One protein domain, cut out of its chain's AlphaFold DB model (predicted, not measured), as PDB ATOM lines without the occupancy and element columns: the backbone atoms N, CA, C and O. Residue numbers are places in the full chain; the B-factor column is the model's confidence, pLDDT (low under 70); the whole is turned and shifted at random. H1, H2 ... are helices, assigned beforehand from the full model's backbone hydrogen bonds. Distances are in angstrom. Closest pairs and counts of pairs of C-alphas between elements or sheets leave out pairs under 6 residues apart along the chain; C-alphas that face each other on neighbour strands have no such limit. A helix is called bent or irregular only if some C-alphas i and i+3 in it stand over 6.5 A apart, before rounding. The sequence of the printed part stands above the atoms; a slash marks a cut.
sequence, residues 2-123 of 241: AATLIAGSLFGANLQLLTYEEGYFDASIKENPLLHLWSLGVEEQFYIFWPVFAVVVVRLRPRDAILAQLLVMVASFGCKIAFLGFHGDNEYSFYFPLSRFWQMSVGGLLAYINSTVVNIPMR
ATOM      1  N   ALA A   2     349.606-163.418 117.745       82.50
ATOM      2  CA  ALA A   2     349.845-162.006 118.105       82.50
ATOM      3  C   ALA A   2     351.337-161.618 118.138       82.50
ATOM      4  O   ALA A   2     351.724-160.605 117.568       82.50
ATOM      5  N   ALA A   3     352.185-162.471 118.719       83.50
ATOM      6  CA  ALA A   3     353.630-162.253 118.737       83.50
ATOM      7  C   ALA A   3     354.249-162.229 117.319       83.50
ATOM      8  O   ALA A   3     355.068-161.366 117.030       83.50
ATOM      9  N   THR A   4     353.787-163.094 116.405       83.94
ATOM     10  CA  THR A   4     354.228-163.115 114.995       83.94
ATOM     11  C   THR A   4     353.738-161.925 114.198       83.94
ATOM     12  O   THR A   4     354.449-161.458 113.317       83.94
ATOM     13  N   LEU A   5     352.561-161.394 114.520       87.81
ATOM     14  CA  LEU A   5     352.081-160.160 113.913       87.81
ATOM     15  C   LEU A   5     352.992-158.984 114.288       87.81
ATOM     16  O   LEU A   5     353.468-158.284 113.401       87.81
ATOM     17  N   ILE A   6     353.293-158.819 115.581       90.31
ATOM     18  CA  ILE A   6     354.181-157.753 116.074       90.31
ATOM     19  C   ILE A   6     355.587-157.914 115.489       90.31
ATOM     20  O   ILE A   6     356.141-156.963 114.941       90.31
ATOM     21  N   ALA A   7     356.150-159.122 115.565       89.31
ATOM     22  CA  ALA A   7     357.469-159.404 115.015       89.31
ATOM     23  C   ALA A   7     357.501-159.182 113.495       89.31
ATOM     24  O   ALA A   7     358.444-158.583 112.992       89.31
ATOM     25  N   GLY A   8     356.461-159.595 112.767       86.31
ATOM     26  CA  GLY A   8     356.321-159.359 111.331       86.31
ATOM     27  C   GLY A   8     356.289-157.873 110.973       86.31
ATOM     28  O   GLY A   8     357.012-157.458 110.073       86.31
ATOM     29  N   SER A   9     355.533-157.057 111.714       89.06
ATOM     30  CA  SER A   9     355.488-155.598 111.514       89.06
ATOM     31  C   SER A   9     356.822-154.898 111.785       89.06
ATOM     32  O   SER A   9     357.053-153.814 111.261       89.06
ATOM     33  N   LEU A  10     357.692-155.505 112.594       92.50
ATOM     34  CA  LEU A  10     359.034-155.006 112.905       92.50
ATOM     35  C   LEU A  10     360.133-155.694 112.079       92.50
ATOM     36  O   LEU A  10     361.307-155.591 112.428       92.50
ATOM     37  N   PHE A  11     359.767-156.436 111.027       90.94
ATOM     38  CA  PHE A  11     360.691-157.223 110.202       90.94
ATOM     39  C   PHE A  11     361.531-158.242 110.993       90.94
ATOM     40  O   PHE A  11     362.602-158.644 110.558       90.94
ATOM     41  N   GLY A  12     361.054-158.675 112.160       91.62
ATOM     42  CA  GLY A  12     361.732-159.584 113.089       91.62
ATOM     43  C   GLY A  12     361.089-160.968 113.204       91.62
ATOM     44  O   GLY A  12     361.429-161.714 114.120       91.62
ATOM     45  N   ALA A  13     360.153-161.329 112.317       90.56
ATOM     46  CA  ALA A  13     359.462-162.622 112.367       90.56
ATOM     47  C   ALA A  13     360.430-163.819 112.326       90.56
ATOM     48  O   ALA A  13     360.201-164.812 113.005       90.56
ATOM     49  N   ASN A  14     361.542-163.719 111.596       91.69
ATOM     50  CA  ASN A  14     362.570-164.758 111.559       91.69
ATOM     51  C   ASN A  14     363.306-164.935 112.896       91.69
ATOM     52  O   ASN A  14     363.569-166.061 113.300       91.69
ATOM     53  N   LEU A  15     363.605-163.839 113.601       91.12
ATOM     54  CA  LEU A  15     364.250-163.889 114.916       91.12
ATOM     55  C   LEU A  15     363.291-164.396 115.987       91.12
ATOM     56  O   LEU A  15     363.689-165.131 116.879       91.12
ATOM     57  N   GLN A  16     362.018-164.025 115.878       90.00
ATOM     58  CA  GLN A  16     360.981-164.538 116.756       90.00
ATOM     59  C   GLN A  16     360.796-166.052 116.573       90.00
ATOM     60  O   GLN A  16     360.648-166.764 117.561       90.00
ATOM     61  N   LEU A  17     360.834-166.558 115.336       86.88
ATOM     62  CA  LEU A  17     360.726-167.998 115.091       86.88
ATOM     63  C   LEU A  17     361.892-168.794 115.682       86.88
ATOM     64  O   LEU A  17     361.647-169.877 116.184       86.88
ATOM     65  N   LEU A  18     363.101-168.224 115.731       85.75
ATOM     66  CA  LEU A  18     364.257-168.828 116.417       85.75
ATOM     67  C   LEU A  18     364.093-168.952 117.943       85.75
ATOM     68  O   LEU A  18     364.950-169.530 118.598       85.75
ATOM     69  N   THR A  19     363.052-168.353 118.531       84.31
ATOM     70  CA  THR A  19     362.763-168.494 119.971       84.31
ATOM     71  C   THR A  19     361.773-169.614 120.277       84.31
ATOM     72  O   THR A  19     361.529-169.894 121.450       84.31
ATOM     73  N   TYR A  20     361.179-170.229 119.251       79.75
ATOM     74  CA  TYR A  20     360.333-171.404 119.421       79.75
ATOM     75  C   TYR A  20     361.183-172.675 119.425       79.75
ATOM     76  O   TYR A  20     362.203-172.732 118.760       79.75
ATOM     77  N   GLU A  21     360.746-173.685 120.179       67.06
ATOM     78  CA  GLU A  21     361.387-175.013 120.223       67.06
ATOM     79  C   GLU A  21     360.907-175.944 119.093       67.06
ATOM     80  O   GLU A  21     361.385-177.066 118.960       67.06
ATOM     81  N   GLU A  22     359.909-175.507 118.321       68.62
ATOM     82  CA  GLU A  22     359.343-176.261 117.205       68.62
ATOM     83  C   GLU A  22     360.103-175.926 115.911       68.62
ATOM     84  O   GLU A  22     360.300-174.755 115.567       68.62
ATOM     85  N   GLY A  23     360.446-176.957 115.143       67.62
ATOM     86  CA  GLY A  23     361.155-176.825 113.879       67.62
ATOM     87  C   GLY A  23     360.280-176.259 112.766       67.62
ATOM     88  O   GLY A  23     359.082-176.510 112.689       67.62
ATOM     89  N   TYR A  24     360.884-175.561 111.796       64.19
ATOM     90  CA  TYR A  24     360.168-175.037 110.612       64.19
ATOM     91  C   TYR A  24     359.309-176.088 109.879       64.19
ATOM     92  O   TYR A  24     358.295-175.762 109.256       64.19
ATOM     93  N   PHE A  25     359.723-177.354 109.937       65.50
ATOM     94  CA  PHE A  25     359.045-178.464 109.277       65.50
ATOM     95  C   PHE A  25     357.917-179.087 110.100       65.50
ATOM     96  O   PHE A  25     357.172-179.908 109.555       65.50
ATOM     97  N   ASP A  26     357.740-178.668 111.353       69.69
ATOM     98  CA  ASP A  26     356.687-179.182 112.213       69.69
ATOM     99  C   ASP A  26     355.301-178.749 111.736       69.69
ATOM    100  O   ASP A  26     355.054-177.627 111.275       69.69
ATOM    101  N   ALA A  27     354.358-179.685 111.838       66.00
ATOM    102  CA  ALA A  27     352.996-179.491 111.361       66.00
ATOM    103  C   ALA A  27     352.279-178.345 112.097       66.00
ATOM    104  O   ALA A  27     351.482-177.644 111.478       66.00
ATOM    105  N   SER A  28     352.592-178.131 113.380       70.25
ATOM    106  CA  SER A  28     352.039-177.067 114.230       70.25
ATOM    107  C   SER A  28     352.406-175.670 113.724       70.25
ATOM    108  O   SER A  28     351.527-174.818 113.570       70.25
ATOM    109  N   ILE A  29     353.673-175.439 113.364       69.38
ATOM    110  CA  ILE A  29     354.124-174.156 112.806       69.38
ATOM    111  C   ILE A  29     353.508-173.909 111.427       69.38
ATOM    112  O   ILE A  29     353.132-172.772 111.110       69.38
ATOM    113  N   LYS A  30     353.332-174.962 110.618       75.19
ATOM    114  CA  LYS A  30     352.703-174.872 109.288       75.19
ATOM    115  C   LYS A  30     351.225-174.441 109.337       75.19
ATOM    116  O   LYS A  30     350.677-174.095 108.288       75.19
ATOM    117  N   GLU A  31     350.589-174.407 110.512       81.81
ATOM    118  CA  GLU A  31     349.244-173.842 110.711       81.81
ATOM    119  C   GLU A  31     349.242-172.331 111.002       81.81
ATOM    120  O   GLU A  31     348.177-171.710 111.029       81.81
ATOM    121  N   ASN A  32     350.406-171.700 111.190       84.12
ATOM    122  CA  ASN A  32     350.494-170.256 111.384       84.12
ATOM    123  C   ASN A  32     350.325-169.520 110.034       84.12
ATOM    124  O   ASN A  32     351.193-169.633 109.158       84.12
ATOM    125  N   PRO A  33     349.265-168.704 109.846       88.50
ATOM    126  CA  PRO A  33     349.044-167.977 108.592       88.50
ATOM    127  C   PRO A  33     350.120-166.916 108.324       88.50
ATOM    128  O   PRO A  33     350.287-166.485 107.188       88.50
ATOM    129  N   LEU A  34     350.877-166.511 109.345       88.56
ATOM    130  CA  LEU A  34     351.926-165.497 109.237       88.56
ATOM    131  C   LEU A  34     353.333-166.096 109.139       88.56
ATOM    132  O   LEU A  34     354.304-165.348 109.185       88.56
ATOM    133  N   LEU A  35     353.464-167.422 108.996       86.56
ATOM    134  CA  LEU A  35     354.770-168.087 108.953       86.56
ATOM    135  C   LEU A  35     355.674-167.487 107.871       86.56
ATOM    136  O   LEU A  35     356.781-167.068 108.169       86.56
ATOM    137  N   HIS A  36     355.175-167.370 106.640       88.56
ATOM    138  CA  HIS A  36     355.902-166.847 105.475       88.56
ATOM    139  C   HIS A  36     356.516-165.438 105.652       88.56
ATOM    140  O   HIS A  36     357.373-165.051 104.858       88.56
ATOM    141  N   LEU A  37     356.137-164.673 106.685       91.12
ATOM    142  CA  LEU A  37     356.744-163.372 106.987       91.12
ATOM    143  C   LEU A  37     358.199-163.476 107.465       91.12
ATOM    144  O   LEU A  37     358.896-162.465 107.500       91.12
ATOM    145  N   TRP A  38     358.685-164.667 107.832       91.06
ATOM    146  CA  TRP A  38     360.074-164.839 108.260       91.06
ATOM    147  C   TRP A  38     361.069-164.475 107.153       91.06
ATOM    148  O   TRP A  38     362.022-163.741 107.405       91.06
ATOM    149  N   SER A  39     360.847-164.937 105.922       90.06
ATOM    150  CA  SER A  39     361.762-164.656 104.813       90.06
ATOM    151  C   SER A  39     361.659-163.198 104.379       90.06
ATOM    152  O   SER A  39     362.685-162.605 104.061       90.06
ATOM    153  N   LEU A  40     360.463-162.600 104.478       91.62
ATOM    154  CA  LEU A  40     360.262-161.163 104.285       91.62
ATOM    155  C   LEU A  40     361.054-160.353 105.324       91.62
ATOM    156  O   LEU A  40     361.713-159.385 104.975       91.62
ATOM    157  N   GLY A  41     361.061-160.776 106.592       93.69
ATOM    158  CA  GLY A  41     361.878-160.142 107.630       93.69
ATOM    159  C   GLY A  41     363.377-160.184 107.313       93.69
ATOM    160  O   GLY A  41     364.065-159.177 107.448       93.69
ATOM    161  N   VAL A  42     363.883-161.325 106.832       94.38
ATOM    162  CA  VAL A  42     365.286-161.458 106.394       94.38
ATOM    163  C   VAL A  42     365.598-160.545 105.204       94.38
ATOM    164  O   VAL A  42     366.665-159.932 105.170       94.38
ATOM    165  N   GLU A  43     364.685-160.450 104.238       94.06
ATOM    166  CA  GLU A  43     364.814-159.582 103.065       94.06
ATOM    167  C   GLU A  43     364.860-158.096 103.458       94.06
ATOM    168  O   GLU A  43     365.786-157.382 103.077       94.06
ATOM    169  N   GLU A  44     363.940-157.640 104.305       94.69
ATOM    170  CA  GLU A  44     363.891-156.248 104.768       94.69
ATOM    171  C   GLU A  44     365.117-155.884 105.621       94.69
ATOM    172  O   GLU A  44     365.698-154.809 105.469       94.69
ATOM    173  N   GLN A  45     365.608-156.802 106.461       95.31
ATOM    174  CA  GLN A  45     366.871-156.609 107.187       95.31
ATOM    175  C   GLN A  45     368.066-156.464 106.235       95.31
ATOM    176  O   GLN A  45     368.949-155.632 106.472       95.31
ATOM    177  N   PHE A  46     368.092-157.237 105.144       95.31
ATOM    178  CA  PHE A  46     369.089-157.056 104.093       95.31
ATOM    179  C   PHE A  46     368.930-155.694 103.414       95.31
ATOM    180  O   PHE A  46     369.933-155.015 103.213       95.31
ATOM    181  N   TYR A  47     367.711-155.241 103.121       93.25
ATOM    182  CA  TYR A  47     367.463-153.927 102.516       93.25
ATOM    183  C   TYR A  47     367.707-152.738 103.443       93.25
ATOM    184  O   TYR A  47     367.944-151.640 102.951       93.25
ATOM    185  N   ILE A  48     367.731-152.926 104.759       94.00
ATOM    186  CA  ILE A  48     368.222-151.901 105.688       94.00
ATOM    187  C   ILE A  48     369.756-151.828 105.628       94.00
ATOM    188  O   ILE A  48     370.337-150.742 105.574       94.00
ATOM    189  N   PHE A  49     370.426-152.983 105.603       94.69
ATOM    190  CA  PHE A  49     371.888-153.076 105.574       94.69
ATOM    191  C   PHE A  49     372.498-152.656 104.222       94.69
ATOM    192  O   PHE A  49     373.472-151.898 104.169       94.69
ATOM    193  N   TRP A  50     371.938-153.146 103.117       94.31
ATOM    194  CA  TRP A  50     372.544-153.093 101.789       94.31
ATOM    195  C   TRP A  50     372.722-151.675 101.229       94.31
ATOM    196  O   TRP A  50     373.782-151.420 100.668       94.31
ATOM    197  N   PRO A  51     371.794-150.711 101.395       92.75
ATOM    198  CA  PRO A  51     371.998-149.335 100.945       92.75
ATOM    199  C   PRO A  51     373.177-148.652 101.641       92.75
ATOM    200  O   PRO A  51     373.982-147.994 100.981       92.75
ATOM    201  N   VAL A  52     373.331-148.846 102.957       94.81
ATOM    202  CA  VAL A  52     374.471-148.308 103.720       94.81
ATOM    203  C   VAL A  52     375.774-148.924 103.216       94.81
ATOM    204  O   VAL A  52     376.753-148.218 102.972       94.81
ATOM    205  N   PHE A  53     375.772-150.236 102.989       95.31
ATOM    206  CA  PHE A  53     376.911-150.936 102.413       95.31
ATOM    207  C   PHE A  53     377.224-150.464 100.981       95.31
ATOM    208  O   PHE A  53     378.378-150.186 100.659       95.31
ATOM    209  N   ALA A  54     376.207-150.267 100.142       92.38
ATOM    210  CA  ALA A  54     376.345-149.790  98.770       92.38
ATOM    211  C   ALA A  54     376.982-148.393  98.712       92.38
ATOM    212  O   ALA A  54     377.861-148.164  97.883       92.38
ATOM    213  N   VAL A  55     376.621-147.485  99.628       93.12
ATOM    214  CA  VAL A  55     377.237-146.148  99.771       93.12
ATOM    215  C   VAL A  55     378.752-146.237 100.000       93.12
ATOM    216  O   VAL A  55     379.496-145.394  99.485       93.12
ATOM    217  N   VAL A  56     379.220-147.246 100.738       94.06
ATOM    218  CA  VAL A  56     380.655-147.513 100.923       94.06
ATOM    219  C   VAL A  56     381.250-148.105  99.648       94.06
ATOM    220  O   VAL A  56     382.233-147.576  99.133       94.06
ATOM    221  N   VAL A  57     380.629-149.149  99.097       93.12
ATOM    222  CA  VAL A  57     381.107-149.887  97.914       93.12
ATOM    223  C   VAL A  57     381.308-148.975  96.699       93.12
ATOM    224  O   VAL A  57     382.328-149.088  96.024       93.12
ATOM    225  N   VAL A  58     380.404-148.024  96.440       90.12
ATOM    226  CA  VAL A  58     380.536-147.093  95.298       90.12
ATOM    227  C   VAL A  58     381.679-146.084  95.449       90.12
ATOM    228  O   VAL A  58     382.075-145.467  94.465       90.12
ATOM    229  N   ARG A  59     382.215-145.899  96.663       91.38
ATOM    230  CA  ARG A  59     383.371-145.021  96.934       91.38
ATOM    231  C   ARG A  59     384.709-145.755  96.865       91.38
ATOM    232  O   ARG A  59     385.754-145.107  96.857       91.38
ATOM    233  N   LEU A  60     384.690-147.085  96.851       92.31
ATOM    234  CA  LEU A  60     385.889-147.907  96.753       92.31
ATOM    235  C   LEU A  60     386.354-148.024  95.298       92.31
ATOM    236  O   LEU A  60     385.589-147.836  94.351       92.31
ATOM    237  N   ARG A  61     387.626-148.386  95.107       92.25
ATOM    238  CA  ARG A  61     388.112-148.796  93.782       92.25
ATOM    239  C   ARG A  61     387.363-150.066  93.353       92.25
ATOM    240  O   ARG A  61     387.085-150.895  94.218       92.25
ATOM    241  N   PRO A  62     387.114-150.298  92.049       89.88
ATOM    242  CA  PRO A  62     386.323-151.443  91.582       89.88
ATOM    243  C   PRO A  62     386.776-152.799  92.142       89.88
ATOM    244  O   PRO A  62     385.955-153.621  92.536       89.88
ATOM    245  N   ARG A  63     388.094-153.020  92.243       91.06
ATOM    246  CA  ARG A  63     388.659-154.236  92.844       91.06
ATOM    247  C   ARG A  63     388.258-154.388  94.313       91.06
ATOM    248  O   ARG A  63     387.810-155.458  94.708       91.06
ATOM    249  N   ASP A  64     388.410-153.332  95.103       94.44
ATOM    250  CA  ASP A  64     388.127-153.344  96.541       94.44
ATOM    251  C   ASP A  64     386.616-153.449  96.799       94.44
ATOM    252  O   ASP A  64     386.185-154.161  97.701       94.44
ATOM    253  N   ALA A  65     385.804-152.818  95.948       93.50
ATOM    254  CA  ALA A  65     384.349-152.922  95.946       93.50
ATOM    255  C   ALA A  65     383.854-154.354  95.673       93.50
ATOM    256  O   ALA A  65     382.947-154.840  96.354       93.50
ATOM    257  N   ILE A  66     384.455-155.045  94.697       93.56
ATOM    258  CA  ILE A  66     384.166-156.457  94.412       93.56
ATOM    259  C   ILE A  66     384.619-157.330  95.586       93.56
ATOM    260  O   ILE A  66     383.845-158.164  96.051       93.56
ATOM    261  N   LEU A  67     385.834-157.121  96.106       95.62
ATOM    262  CA  LEU A  67     386.348-157.884  97.248       95.62
ATOM    263  C   LEU A  67     385.475-157.716  98.498       95.62
ATOM    264  O   LEU A  67     385.208-158.704  99.174       95.62
ATOM    265  N   ALA A  68     384.984-156.508  98.781       96.00
ATOM    266  CA  ALA A  68     384.084-156.256  99.903       96.00
ATOM    267  C   ALA A  68     382.757-157.023  99.760       96.00
ATOM    268  O   ALA A  68     382.298-157.650 100.713       96.00
ATOM    269  N   GLN A  69     382.153-157.021  98.569       95.56
ATOM    270  CA  GLN A  69     380.920-157.773  98.300       95.56
ATOM    271  C   GLN A  69     381.143-159.289  98.369       95.56
ATOM    272  O   GLN A  69     380.340-160.003  98.973       95.56
ATOM    273  N   LEU A  70     382.258-159.779  97.816       96.19
ATOM    274  CA  LEU A  70     382.658-161.183  97.927       96.19
ATOM    275  C   LEU A  70     382.889-161.585  99.386       96.19
ATOM    276  O   LEU A  70     382.490-162.678  99.776       96.19
ATOM    277  N   LEU A  71     383.478-160.708 100.201       96.75
ATOM    278  CA  LEU A  71     383.675-160.952 101.627       96.75
ATOM    279  C   LEU A  71     382.335-161.111 102.352       96.75
ATOM    280  O   LEU A  71     382.176-162.081 103.086       96.75
ATOM    281  N   VAL A  72     381.364-160.220 102.121       95.94
ATOM    282  CA  VAL A  72     380.012-160.341 102.703       95.94
ATOM    283  C   VAL A  72     379.349-161.649 102.271       95.94
ATOM    284  O   VAL A  72     378.802-162.371 103.105       95.94
ATOM    285  N   MET A  73     379.444-161.991 100.986       95.50
ATOM    286  CA  MET A  73     378.876-163.220 100.434       95.50
ATOM    287  C   MET A  73     379.505-164.478 101.050       95.50
ATOM    288  O   MET A  73     378.783-165.363 101.509       95.50
ATOM    289  N   VAL A  74     380.839-164.556 101.099       95.56
ATOM    290  CA  VAL A  74     381.573-165.705 101.653       95.56
ATOM    291  C   VAL A  74     381.385-165.803 103.162       95.56
ATOM    292  O   VAL A  74     381.168-166.902 103.662       95.56
ATOM    293  N   ALA A  75     381.409-164.684 103.889       96.12
ATOM    294  CA  ALA A  75     381.151-164.670 105.326       96.12
ATOM    295  C   ALA A  75     379.729-165.154 105.635       96.12
ATOM    296  O   ALA A  75     379.547-166.018 106.489       96.12
ATOM    297  N   SER A  76     378.729-164.672 104.890       95.25
ATOM    298  CA  SER A  76     377.339-165.098 105.052       95.25
ATOM    299  C   SER A  76     377.139-166.584 104.722       95.25
ATOM    300  O   SER A  76     376.494-167.318 105.476       95.25
ATOM    301  N   PHE A  77     377.747-167.071 103.638       93.06
ATOM    302  CA  PHE A  77     377.727-168.497 103.313       93.06
ATOM    303  C   PHE A  77     378.473-169.334 104.367       93.06
ATOM    304  O   PHE A  77     378.013-170.410 104.741       93.06
ATOM    305  N   GLY A  78     379.579-168.821 104.908       93.00
ATOM    306  CA  GLY A  78     380.306-169.427 106.023       93.00
ATOM    307  C   GLY A  78     379.441-169.554 107.277       93.00
ATOM    308  O   GLY A  78     379.372-170.640 107.848       93.00
ATOM    309  N   CYS A  79     378.704-168.501 107.651       92.19
ATOM    310  CA  CYS A  79     377.726-168.547 108.745       92.19
ATOM    311  C   CYS A  79     376.659-169.621 108.512       92.19
ATOM    312  O   CYS A  79     376.310-170.348 109.436       92.19
ATOM    313  N   LYS A  80     376.164-169.760 107.277       89.31
ATOM    314  CA  LYS A  80     375.212-170.821 106.924       89.31
ATOM    315  C   LYS A  80     375.783-172.207 107.190       89.31
ATOM    316  O   LYS A  80     375.124-173.004 107.841       89.31
ATOM    317  N   ILE A  81     376.993-172.487 106.705       89.25
ATOM    318  CA  ILE A  81     377.639-173.789 106.917       89.25
ATOM    319  C   ILE A  81     377.932-174.028 108.401       89.25
ATOM    320  O   ILE A  81     377.721-175.136 108.880       89.25
ATOM    321  N   ALA A  82     378.358-172.999 109.135       89.81
ATOM    322  CA  ALA A  82     378.635-173.094 110.566       89.81
ATOM    323  C   ALA A  82     377.385-173.407 111.407       89.81
ATOM    324  O   ALA A  82     377.498-174.064 112.436       89.81
ATOM    325  N   PHE A  83     376.204-172.960 110.968       88.31
ATOM    326  CA  PHE A  83     374.937-173.232 111.648       88.31
ATOM    327  C   PHE A  83     374.232-174.518 111.195       88.31
ATOM    328  O   PHE A  83     373.131-174.797 111.670       88.31
ATOM    329  N   LEU A  84     374.821-175.309 110.290       85.50
ATOM    330  CA  LEU A  84     374.271-176.621 109.940       85.50
ATOM    331  C   LEU A  84     374.406-177.585 111.124       85.50
ATOM    332  O   LEU A  84     375.508-177.800 111.625       85.50
ATOM    333  N   GLY A  85     373.294-178.190 111.544       79.56
ATOM    334  CA  GLY A  85     373.250-179.107 112.687       79.56
ATOM    335  C   GLY A  85     373.497-178.439 114.045       79.56
ATOM    336  O   GLY A  85     373.756-179.136 115.028       79.56
ATOM    337  N   PHE A  86     373.466-177.106 114.114       79.69
ATOM    338  CA  PHE A  86     373.632-176.377 115.369       79.69
ATOM    339  C   PHE A  86     372.457-176.694 116.308       79.69
ATOM    340  O   PHE A  86     371.314-176.706 115.877       79.69
ATOM    341  N   HIS A  87     372.740-177.023 117.573       77.00
ATOM    342  CA  HIS A  87     371.761-177.554 118.543       77.00
ATOM    343  C   HIS A  87     371.009-178.838 118.129       77.00
ATOM    344  O   HIS A  87     370.076-179.247 118.812       77.00
ATOM    345  N   GLY A  88     371.465-179.548 117.091       73.50
ATOM    346  CA  GLY A  88     370.809-180.768 116.608       73.50
ATOM    347  C   GLY A  88     369.706-180.521 115.574       73.50
ATOM    348  O   GLY A  88     369.130-181.488 115.076       73.50
ATOM    349  N   ASP A  89     369.473-179.262 115.196       76.38
ATOM    350  CA  ASP A  89     368.549-178.847 114.140       76.38
ATOM    351  C   ASP A  89     369.250-177.957 113.087       76.38
ATOM    352  O   ASP A  89     370.469-177.776 113.089       76.38
ATOM    353  N   ASN A  90     368.488-177.454 112.110       80.56
ATOM    354  CA  ASN A  90     368.981-176.531 111.079       80.56
ATOM    355  C   ASN A  90     368.292-175.158 111.141       80.56
ATOM    356  O   ASN A  90     368.335-174.407 110.160       80.56
ATOM    357  N   GLU A  91     367.648-174.804 112.253       82.50
ATOM    358  CA  GLU A  91     366.822-173.598 112.365       82.50
ATOM    359  C   GLU A  91     367.639-172.322 112.200       82.50
ATOM    360  O   GLU A  91     367.267-171.427 111.440       82.50
ATOM    361  N   TYR A  92     368.811-172.266 112.830       84.56
ATOM    362  CA  TYR A  92     369.734-171.139 112.692       84.56
ATOM    363  C   TYR A  92     370.255-171.005 111.259       84.56
ATOM    364  O   TYR A  92     370.309-169.906 110.699       84.56
ATOM    365  N   SER A  93     370.564-172.122 110.599       84.94
ATOM    366  CA  SER A  93     370.902-172.089 109.175       84.94
ATOM    367  C   SER A  93     369.710-171.658 108.307       84.94
ATOM    368  O   SER A  93     369.922-171.254 107.159       84.94
ATOM    369  N   PHE A  94     368.478-171.759 108.815       82.00
ATOM    370  CA  PHE A  94     367.262-171.487 108.069       82.00
ATOM    371  C   PHE A  94     366.752-170.049 108.220       82.00
ATOM    372  O   PHE A  94     366.518-169.395 107.198       82.00
ATOM    373  N   TYR A  95     366.616-169.557 109.451       87.06
ATOM    374  CA  TYR A  95     365.996-168.270 109.780       87.06
ATOM    375  C   TYR A  95     366.993-167.143 110.055       87.06
ATOM    376  O   TYR A  95     366.616-165.966 110.008       87.06
ATOM    377  N   PHE A  96     368.250-167.462 110.375       90.31
ATOM    378  CA  PHE A  96     369.199-166.422 110.753       90.31
ATOM    379  C   PHE A  96     369.557-165.539 109.542       90.31
ATOM    380  O   PHE A  96     369.865-166.054 108.469       90.31
ATOM    381  N   PRO A  97     369.571-164.201 109.665       91.81
ATOM    382  CA  PRO A  97     369.761-163.321 108.507       91.81
ATOM    383  C   PRO A  97     371.123-163.521 107.844       91.81
ATOM    384  O   PRO A  97     371.235-163.670 106.624       91.81
ATOM    385  N   LEU A  98     372.174-163.620 108.665       91.81
ATOM    386  CA  LEU A  98     373.539-163.760 108.170       91.81
ATOM    387  C   LEU A  98     373.785-165.101 107.476       91.81
ATOM    388  O   LEU A  98     374.730-165.179 106.706       91.81
ATOM    389  N   SER A  99     372.957-166.135 107.661       91.06
ATOM    390  CA  SER A  99     373.066-167.376 106.875       91.06
ATOM    391  C   SER A  99     372.390-167.271 105.495       91.06
ATOM    392  O   SER A  99     372.553-168.156 104.649       91.06
ATOM    393  N   ARG A 100     371.658-166.180 105.225       91.44
ATOM    394  CA  ARG A 100     370.850-165.979 104.008       91.44
ATOM    395  C   ARG A 100     371.313-164.841 103.111       91.44
ATOM    396  O   ARG A 100     371.103-164.907 101.901       91.44
ATOM    397  N   PHE A 101     371.980-163.836 103.671       95.06
ATOM    398  CA  PHE A 101     372.411-162.645 102.931       95.06
ATOM    399  C   PHE A 101     373.268-162.950 101.698       95.06
ATOM    400  O   PHE A 101     373.223-162.181 100.739       95.06
ATOM    401  N   TRP A 102     374.000-164.068 101.664       94.62
ATOM    402  CA  TRP A 102     374.808-164.459 100.509       94.62
ATOM    403  C   TRP A 102     373.980-164.566  99.219       94.62
ATOM    404  O   TRP A 102     374.464-164.151  98.173       94.62
ATOM    405  N   GLN A 103     372.727-165.034  99.282       94.12
ATOM    406  CA  GLN A 103     371.872-165.212  98.097       94.12
ATOM    407  C   GLN A 103     371.517-163.866  97.459       94.12
ATOM    408  O   GLN A 103     371.637-163.691  96.249       94.12
ATOM    409  N   MET A 104     371.138-162.897  98.291       94.69
ATOM    410  CA  MET A 104     370.822-161.535  97.854       94.69
ATOM    411  C   MET A 104     372.092-160.767  97.456       94.69
ATOM    412  O   MET A 104     372.087-160.003  96.491       94.69
ATOM    413  N   SER A 105     373.215-161.040  98.129       94.94
ATOM    414  CA  SER A 105     374.526-160.454  97.817       94.94
ATOM    415  C   SER A 105     375.043-160.870  96.435       94.94
ATOM    416  O   SER A 105     375.697-160.061  95.779       94.94
ATOM    417  N   VAL A 106     374.722-162.081  95.951       95.44
ATOM    418  CA  VAL A 106     375.002-162.497  94.559       95.44
ATOM    419  C   VAL A 106     374.314-161.553  93.567       95.44
ATOM    420  O   VAL A 106     374.953-161.079  92.629       95.44
ATOM    421  N   GLY A 107     373.035-161.236  93.794       93.06
ATOM    422  CA  GLY A 107     372.286-160.287  92.963       93.06
ATOM    423  C   GLY A 107     372.853-158.869  93.035       93.06
ATOM    424  O   GLY A 107     373.005-158.207  92.008       93.06
ATOM    425  N   GLY A 108     373.244-158.424  94.232       92.50
ATOM    426  CA  GLY A 108     373.889-157.129  94.435       92.50
ATOM    427  C   GLY A 108     375.233-156.993  93.707       92.50
ATOM    428  O   GLY A 108     375.456-155.998  93.017       92.50
ATOM    429  N   LEU A 109     376.086-158.020  93.778       92.69
ATOM    430  CA  LEU A 109     377.355-158.071  93.046       92.69
ATOM    431  C   LEU A 109     377.134-158.066  91.533       92.69
ATOM    432  O   LEU A 109     377.806-157.325  90.813       92.69
ATOM    433  N   LEU A 110     376.171-158.857  91.055       91.06
ATOM    434  CA  LEU A 110     375.797-158.894  89.646       91.06
ATOM    435  C   LEU A 110     375.328-157.516  89.151       91.06
ATOM    436  O   LEU A 110     375.764-157.063  88.092       91.06
ATOM    437  N   ALA A 111     374.500-156.822  89.935       89.94
ATOM    438  CA  ALA A 111     374.044-155.470  89.626       89.94
ATOM    439  C   ALA A 111     375.201-154.458  89.616       89.94
ATOM    440  O   ALA A 111     375.290-153.646  88.695       89.94
ATOM    441  N   TYR A 112     376.119-154.525  90.587       89.62
ATOM    442  CA  TYR A 112     377.295-153.649  90.647       89.62
ATOM    443  C   TYR A 112     378.188-153.814  89.412       89.62
ATOM    444  O   TYR A 112     378.557-152.829  88.773       89.62
ATOM    445  N   ILE A 113     378.472-155.063  89.041       85.88
ATOM    446  CA  ILE A 113     379.268-155.419  87.863       85.88
ATOM    447  C   ILE A 113     378.606-154.948  86.561       85.88
ATOM    448  O   ILE A 113     379.302-154.499  85.653       85.88
ATOM    449  N   ASN A 114     377.279-155.062  86.454       80.88
ATOM    450  CA  ASN A 114     376.532-154.642  85.265       80.88
ATOM    451  C   ASN A 114     376.299-153.119  85.207       80.88
ATOM    452  O   ASN A 114     375.933-152.585  84.163       80.88
ATOM    453  N   SER A 115     376.505-152.406  86.317       80.44
ATOM    454  CA  SER A 115     376.203-150.980  86.401       80.44
ATOM    455  C   SER A 115     377.126-150.126  85.524       80.44
ATOM    456  O   SER A 115     378.344-150.312  85.460       80.44
ATOM    457  N   THR A 116     376.542-149.105  84.899       63.12
ATOM    458  CA  THR A 116     377.256-148.118  84.072       63.12
ATOM    459  C   THR A 116     378.227-147.247  84.874       63.12
ATOM    460  O   THR A 116     379.121-146.638  84.297       63.12
ATOM    461  N   VAL A 117     378.086-147.212  86.204       61.91
ATOM    462  CA  VAL A 117     378.933-146.433  87.121       61.91
ATOM    463  C   VAL A 117     380.362-146.973  87.170       61.91
ATOM    464  O   VAL A 117     381.307-146.200  87.310       61.91
ATOM    465  N   VAL A 118     380.541-148.290  87.044       60.62
ATOM    466  CA  VAL A 118     381.845-148.939  87.259       60.62
ATOM    467  C   VAL A 118     382.567-149.215  85.936       60.62
ATOM    468  O   VAL A 118     383.749-149.546  85.956       60.62
ATOM    469  N   ASN A 119     381.900-149.026  84.784       58.31
ATOM    470  CA  ASN A 119     382.460-149.224  83.436       58.31
ATOM    471  C   ASN A 119     383.335-150.488  83.331       58.31
ATOM    472  O   ASN A 119     384.342-150.501  82.629       58.31
ATOM    473  N   ILE A 120     382.973-151.559  84.047       58.28
ATOM    474  CA  ILE A 120     383.615-152.857  83.877       58.28
ATOM    475  C   ILE A 120     382.976-153.431  82.618       58.28
ATOM    476  O   ILE A 120     381.777-153.721  82.637       58.28
ATOM    477  N   PRO A 121     383.715-153.596  81.511       52.12
ATOM    478  CA  PRO A 121     383.168-154.194  80.308       52.12
ATOM    479  C   PRO A 121     383.041-155.703  80.543       52.12
ATOM    480  O   PRO A 121     383.810-156.480  79.997       52.12
ATOM    481  N   MET A 122     382.124-156.135  81.413       53.53
ATOM    482  CA  MET A 122     381.911-157.556  81.711       53.53
ATOM    483  C   MET A 122     380.936-158.200  80.730       53.53
ATOM    484  O   MET A 122     381.030-159.393  80.458       53.53
ATOM    485  N   ARG A 123     380.104-157.383  80.068       55.22
ATOM    486  CA  ARG A 123     379.614-157.705  78.726       55.22
ATOM    487  C   ARG A 123     380.782-157.507  77.760       55.22
ATOM    488  O   ARG A 123     380.774-156.610  76.920       55.22
TER     489      ARG A 123
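AT A GLANCE: This is residues 2 to 123 of the 241 residues of a protein of Aphanomyces stellatus (UniProt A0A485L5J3). Two long helices, H3 and H4, form a helical hairpin that opens as a narrow V, and H6 runs beside H4 as the third member of a loose up-and-down bundle. The short helices H2 and H5 bridge the open end of the V, with H1 at the start of H3. The printed part has 122 residues with six named helices, H1 to H6 in chain order, and no named strand: the class is all helix. It is loose, with a radius of gyration of the C-alphas of 16.9 A, and elongated, spanning 51 by 29 by 23 A.

HOW THE PARTS SIT: H3, residues 37 to 57, is the hub, touching four helices; it has a kink of 35 degrees near residue 51 and is only just irregular, C-alphas 48 and 51 being 6.6 A apart. With residue 57 alone it touches H4, residues 62 to 82, at a shallow tilt of 29 degrees, opposite ways; the closest C-alphas, of Val 57 and Ala 65, are 4.9 A apart. H6, residues 101 to 114, touches H4 at 18 degrees, a shallow tilt, opposite ways, closest at the C-alphas of Met 73 and Trp 102, 4.3 A. H2, residues 13 to 17, touches H3, with the C-alphas of Asn 14 and Trp 38 closest at 4.1 A. H5, residues 91 to 95, touches H4, closest at the C-alphas of Lys 80 and Ser 93, 5.0 A. H1, residues 2 to 9, touches H2, closest at the C-alphas of Ala 7 and Ala 13, 4.6 A. Every O i to N i+4 pair is within hydrogen-bond range in H1, H2, H4 and H5; H3 has 15 of 17 and H6 9 of 10.

IN THESE COORDINATES: H3 measures 29.3 A, H4 29.8 A and H6 19.8 A. H1 begins at C-alpha 2 (349.845, -162.006, 118.105); H6 ends at C-alpha 114 (376.532, -154.642, 85.265).

THE WHOLE: The C-alphas farthest apart, of Ser 28 and Asn 119, are 51.5 A apart. The printed part has no cut; the link from H2 to H3 is long. In this model pLDDT is under 70 at residues 21 to 27, 29 and 116 to 123.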